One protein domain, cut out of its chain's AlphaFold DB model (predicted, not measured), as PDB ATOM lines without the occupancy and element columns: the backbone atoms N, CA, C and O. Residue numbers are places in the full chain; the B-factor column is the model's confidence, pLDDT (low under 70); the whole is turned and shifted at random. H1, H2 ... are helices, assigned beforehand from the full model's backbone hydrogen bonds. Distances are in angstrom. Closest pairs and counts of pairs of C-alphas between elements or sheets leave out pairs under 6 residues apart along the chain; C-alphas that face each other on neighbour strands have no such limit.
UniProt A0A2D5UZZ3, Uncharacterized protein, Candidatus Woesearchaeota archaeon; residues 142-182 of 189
ATOM      1  N   ASP A 142     -23.660 -34.596  -7.032       73.38
ATOM      2  CA  ASP A 142     -24.319 -35.896  -7.030       73.38
ATOM      3  C   ASP A 142     -23.852 -36.782  -5.866       73.38
ATOM      4  O   ASP A 142     -24.658 -37.417  -5.189       73.38
ATOM      5  N   LEU A 143     -22.551 -36.776  -5.546       82.88
ATOM      6  CA  LEU A 143     -22.020 -37.510  -4.393       82.88
ATOM      7  C   LEU A 143     -22.549 -36.931  -3.084       82.88
ATOM      8  O   LEU A 143     -22.946 -37.670  -2.181       82.88
ATOM      9  N   LYS A 144     -22.584 -35.603  -2.976       83.00
ATOM     10  CA  LYS A 144     -23.116 -34.926  -1.790       83.00
ATOM     11  C   LYS A 144     -24.603 -35.226  -1.593       83.00
ATOM     12  O   LYS A 144     -25.036 -35.431  -0.458       83.00
ATOM     13  N   GLU A 145     -25.367 -35.284  -2.678       84.06
ATOM     14  CA  GLU A 145     -26.778 -35.661  -2.654       84.06
ATOM     15  C   GLU A 145     -26.968 -37.128  -2.243       84.06
ATOM     16  O   GLU A 145     -27.750 -37.411  -1.333       84.06
ATOM     17  N   ALA A 146     -26.170 -38.047  -2.791       85.19
ATOM     18  CA  ALA A 146     -26.186 -39.454  -2.400       85.19
ATOM     19  C   ALA A 146     -25.897 -39.649  -0.899       85.19
ATOM     20  O   ALA A 146     -26.611 -40.387  -0.213       85.19
ATOM     21  N   PHE A 147     -24.900 -38.946  -0.348       88.50
ATOM     22  CA  PHE A 147     -24.610 -39.001   1.090       88.50
ATOM     23  C   PHE A 147     -25.718 -38.384   1.946       88.50
ATOM     24  O   PHE A 147     -25.988 -38.898   3.033       88.50
ATOM     25  N   SER A 148     -26.379 -37.330   1.461       87.44
ATOM     26  CA  SER A 148     -27.546 -36.728   2.115       87.44
ATOM     27  C   SER A 148     -28.716 -37.715   2.193       87.44
ATOM     28  O   SER A 148     -29.298 -37.912   3.262       87.44
ATOM     29  N   ILE A 149     -29.011 -38.418   1.094       88.69
ATOM     30  CA  ILE A 149     -30.048 -39.459   1.047       88.69
ATOM     31  C   ILE A 149     -29.711 -40.595   2.016       88.69
ATOM     32  O   ILE A 149     -30.550 -40.973   2.838       88.69
ATOM     33  N   ALA A 150     -28.476 -41.100   1.975       87.25
ATOM     34  CA  ALA A 150     -28.026 -42.152   2.881       87.25
ATOM     35  C   ALA A 150     -28.161 -41.726   4.354       87.25
ATOM     36  O   ALA A 150     -28.638 -42.502   5.184       87.25
ATOM     37  N   HIS A 151     -27.802 -40.479   4.676       90.25
ATOM     38  CA  HIS A 151     -27.954 -39.930   6.019       90.25
ATOM     39  C   HIS A 151     -29.425 -39.874   6.451       90.25
ATOM     40  O   HIS A 151     -29.769 -40.374   7.521       90.25
ATOM     41  N   ASN A 152     -30.307 -39.371   5.584       92.88
ATOM     42  CA  ASN A 152     -31.749 -39.330   5.828       92.88
ATOM     43  C   ASN A 152     -32.339 -40.727   6.076       92.88
ATOM     44  O   ASN A 152     -33.213 -40.895   6.927       92.88
ATOM     45  N   TRP A 153     -31.875 -41.752   5.360       92.31
ATOM     46  CA  TRP A 153     -32.319 -43.127   5.596       92.31
ATOM     47  C   TRP A 153     -31.841 -43.659   6.942       92.31
ATOM     48  O   TRP A 153     -32.639 -44.234   7.682       92.31
ATOM     49  N   ILE A 154     -30.581 -43.402   7.306       90.50
ATOM     50  CA  ILE A 154     -30.049 -43.757   8.627       90.50
ATOM     51  C   ILE A 154     -30.862 -43.064   9.728       90.50
ATOM     52  O   ILE A 154     -31.170 -43.686  10.743       90.50
ATOM     53  N   GLU A 155     -31.272 -41.811   9.529       90.88
ATOM     54  CA  GLU A 155     -32.120 -41.073  10.467       90.88
ATOM     55  C   GLU A 155     -33.551 -41.612  10.578       90.88
ATOM     56  O   GLU A 155     -34.155 -41.520  11.648       90.88
ATOM     57  N   LYS A 156     -34.086 -42.236   9.532       93.50
ATOM     58  CA  LYS A 156     -35.402 -42.885   9.579       93.50
ATOM     59  C   LYS A 156     -35.373 -44.264  10.243       93.50
ATOM     60  O   LYS A 156     -36.429 -44.791  10.592       93.50
ATOM     61  N   LEU A 157     -34.191 -44.849  10.468       91.75
ATOM     62  CA  LEU A 157     -34.087 -46.147  11.135       91.75
ATOM     63  C   LEU A 157     -34.588 -46.089  12.594       91.75
ATOM     64  O   LEU A 157     -34.361 -45.100  13.301       91.75
ATOM     65  N   PRO A 158     -35.190 -47.181  13.103       95.25
ATOM     66  CA  PRO A 158     -35.504 -47.315  14.521       95.25
ATOM     67  C   PRO A 158     -34.258 -47.091  15.395       95.25
ATOM     68  O   PRO A 158     -33.168 -47.534  15.019       95.25
ATOM     69  N   PRO A 159     -34.383 -46.490  16.594       92.88
ATOM     70  CA  PRO A 159     -33.232 -46.133  17.432       92.88
ATOM     71  C   PRO A 159     -32.328 -47.334  17.751       92.88
ATOM     72  O   PRO A 159     -31.110 -47.226  17.674       92.88
ATOM     73  N   LYS A 160     -32.914 -48.519  17.971       93.94
ATOM     74  CA  LYS A 160     -32.161 -49.769  18.173       93.94
ATOM     75  C   LYS A 160     -31.254 -50.114  16.985       93.94
ATOM     76  O   LYS A 160     -30.108 -50.500  17.176       93.94
ATOM     77  N   LYS A 161     -31.756 -49.935  15.759       92.19
ATOM     78  CA  LYS A 161     -31.020 -50.220  14.520       92.19
ATOM     79  C   LYS A 161     -29.945 -49.179  14.234       92.19
ATOM     80  O   LYS A 161     -28.880 -49.537  13.746       92.19
ATOM     81  N   LYS A 162     -30.181 -47.917  14.602       92.69
ATOM     82  CA  LYS A 162     -29.147 -46.872  14.565       92.69
ATOM     83  C   LYS A 162     -27.975 -47.206  15.482       92.69
ATOM     84  O   LYS A 162     -26.829 -47.038  15.081       92.69
ATOM     85  N   ASP A 163     -28.253 -47.678  16.695       92.25
ATOM     86  CA  ASP A 163     -27.209 -48.033  17.658       92.25
ATOM     87  C   ASP A 163     -26.441 -49.290  17.240       92.25
ATOM     88  O   ASP A 163     -25.226 -49.349  17.421       92.25
ATOM     89  N   GLU A 164     -27.127 -50.276  16.654       93.31
ATOM     90  CA  GLU A 164     -26.492 -51.435  16.016       93.31
ATOM     91  C   GLU A 164     -25.574 -50.995  14.868       93.31
ATOM     92  O   GLU A 164     -24.407 -51.379  14.846       93.31
ATOM     93  N   PHE A 165     -26.062 -50.131  13.971       92.56
ATOM     94  CA  PHE A 165     -25.285 -49.611  12.846       92.56
ATOM     95  C   PHE A 165     -24.057 -48.825  13.314       92.56
ATOM     96  O   PHE A 165     -22.951 -49.101  12.876       92.56
ATOM     97  N   LYS A 166     -24.199 -47.914  14.283       92.56
ATOM     98  CA  LYS A 166     -23.066 -47.140  14.831       92.56
ATOM     99  C   LYS A 166     -21.960 -48.004  15.443       92.56
ATOM    100  O   LYS A 166     -20.821 -47.552  15.533       92.56
ATOM    101  N   LYS A 167     -22.295 -49.209  15.911       94.25
ATOM    102  CA  LYS A 167     -21.338 -50.180  16.463       94.25
ATOM    103  C   LYS A 167     -20.749 -51.101  15.397       94.25
ATOM    104  O   LYS A 167     -19.805 -51.826  15.697       94.25
ATOM    105  N   SER A 168     -21.316 -51.111  14.196       94.38
ATOM    106  CA  SER A 168     -20.911 -52.007  13.125       94.38
ATOM    107  C   SER A 168     -19.668 -51.470  12.393       94.38
ATOM    108  O   SER A 168     -19.426 -50.256  12.367       94.38
ATOM    109  N   PRO A 169     -18.847 -52.351  11.795       93.19
ATOM    110  CA  PRO A 169     -17.679 -51.937  11.014       93.19
ATOM    111  C   PRO A 169     -18.065 -51.110   9.775       93.19
ATOM    112  O   PRO A 169     -17.288 -50.279   9.307       93.19
ATOM    113  N   GLU A 170     -19.282 -51.275   9.260       90.44
ATOM    114  CA  GLU A 170     -19.818 -50.508   8.135       90.44
ATOM    115  C   GLU A 170     -19.935 -49.017   8.462       90.44
ATOM    116  O   GLU A 170     -19.676 -48.182   7.597       90.44
ATOM    117  N   PHE A 171     -20.252 -48.659   9.711       92.31
ATOM    118  CA  PHE A 171     -20.290 -47.257  10.122       92.31
ATOM    119  C   PHE A 171     -18.902 -46.607  10.117       92.31
ATOM    120  O   PHE A 171     -18.782 -45.425   9.792       92.31
ATOM    121  N   GLN A 172     -17.846 -47.367  10.423       91.19
ATOM    122  CA  GLN A 172     -16.470 -46.867  10.330       91.19
ATOM    123  C   GLN A 172     -16.101 -46.569   8.876       91.19
ATOM    124  O   GLN A 172     -15.659 -45.461   8.584       91.19
ATOM    125  N   ARG A 173     -16.411 -47.490   7.955       89.69
ATOM    126  CA  ARG A 173     -16.212 -47.284   6.510       89.69
ATOM    127  C   ARG A 173     -16.997 -46.084   5.987       89.69
ATOM    128  O   ARG A 173     -16.457 -45.259   5.262       89.69
ATOM    129  N   TYR A 174     -18.260 -45.948   6.389       88.88
ATOM    130  CA  TYR A 174     -19.085 -44.790   6.040       88.88
ATOM    131  C   TYR A 174     -18.452 -43.475   6.518       88.88
ATOM    132  O   TYR A 174     -18.405 -42.496   5.775       88.88
ATOM    133  N   LYS A 175     -17.905 -43.456   7.738       89.75
ATOM    134  CA  LYS A 175     -17.229 -42.284   8.302       89.75
ATOM    135  C   LYS A 175     -15.920 -41.952   7.580       89.75
ATOM    136  O   LYS A 175     -15.652 -40.777   7.349       89.75
ATOM    137  N   GLU A 176     -15.122 -42.955   7.227       88.25
ATOM    138  CA  GLU A 176     -13.887 -42.785   6.448       88.25
ATOM    139  C   GLU A 176     -14.179 -42.194   5.074       88.25
ATOM    140  O   GLU A 176     -13.550 -41.219   4.677       88.25
ATOM    141  N   ILE A 177     -15.197 -42.718   4.388       85.88
ATOM    142  CA  ILE A 177     -15.661 -42.196   3.105       85.88
ATOM    143  C   ILE A 177     -16.042 -40.717   3.247       85.88
ATOM    144  O   ILE A 177     -15.525 -39.873   2.518       85.88
ATOM    145  N   LEU A 178     -16.881 -40.371   4.225       86.00
ATOM    146  CA  LEU A 178     -17.276 -38.979   4.452       86.00
ATOM    147  C   LEU A 178     -16.090 -38.053   4.771       86.00
ATOM    148  O   LEU A 178     -16.118 -36.880   4.396       86.00
ATOM    149  N   ASN A 179     -15.059 -38.567   5.445       85.94
ATOM    150  CA  ASN A 179     -13.833 -37.825   5.734       85.94
ATOM    151  C   ASN A 179     -12.989 -37.611   4.467       85.94
ATOM    152  O   ASN A 179     -12.567 -36.491   4.197       85.94
ATOM    153  N   ASN A 180     -12.819 -38.652   3.647       83.38
ATOM    154  CA  ASN A 180     -12.074 -38.591   2.385       83.38
ATOM    155  C   ASN A 180     -12.687 -37.588   1.396       83.38
ATOM    156  O   ASN A 180     -11.965 -36.949   0.639       83.38
ATOM    157  N   TYR A 181     -14.013 -37.416   1.430       81.12
ATOM    158  CA  TYR A 181     -14.729 -36.430   0.612       81.12
ATOM    159  C   TYR A 181     -14.862 -35.044   1.269       81.12
ATOM    160  O   TYR A 181     -15.522 -34.170   0.710       81.12
ATOM    161  N   GLY A 182     -14.282 -34.819   2.454       79.12
ATOM    162  CA  GLY A 182     -14.347 -33.528   3.151       79.12
ATOM    163  C   GLY A 182     -15.760 -33.107   3.578       79.12
ATOM    164  O   GLY A 182     -16.022 -31.923   3.790       79.12
TER     165      GLY A 182
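Overview. This is residues 142 to 182 of the 189 residues of an uncharacterized protein of Candidatus Woesearchaeota archaeon (UniProt A0A2D5UZZ3). Three helices make an open U: H1 and H3 are its two arms, and the shorter H2 crosses between them at one end. The chain runs out along H1, turns through H2 and folds back along H3. The printed part has 41 residues with three named helices, H1, H2 and H3 in that order, and no named strand; its class is all helix. It is only just compact, close to loose, with a radius of gyration of the C-alphas of 10.7 A, and only just flat, spanning 29 by 19 by 10 A.

Along the chain. H1, residues 142 to 156, begins at C-alpha 142 (-24.319, -35.896, -7.030) and is 21.2 A long. H2 is residues 159 to 167. H3, residues 169 to 180, measures 16.9 A and ends at C-alpha 180 (-12.074, -38.591, 2.385).

Arrangement. H1 and H2 are close but not clearly touching; their closest C-alphas, of Ile 154 and Lys 162, are 6.8 A apart. They run opposite ways at a steep tilt of 53 degrees. H2 and H3 are close but not clearly touching, with the closest C-alphas, of Phe 165 and Phe 171, 6.2 A apart. Their lines are only just about perpendicular, at 72 degrees. H1 and H3 are near each other, with 5 pairs of C-alphas within 10 A. In H1, H2 and H3 every O i to N i+4 pair is within hydrogen-bond range.

Size, cuts and confidence. The C-alphas farthest apart, of Asp 142 and Lys 160, are 29.8 A apart. The printed part has no cut, and both links are tight. Mean pLDDT of the printed part is 89.1; no printed residue is under 70.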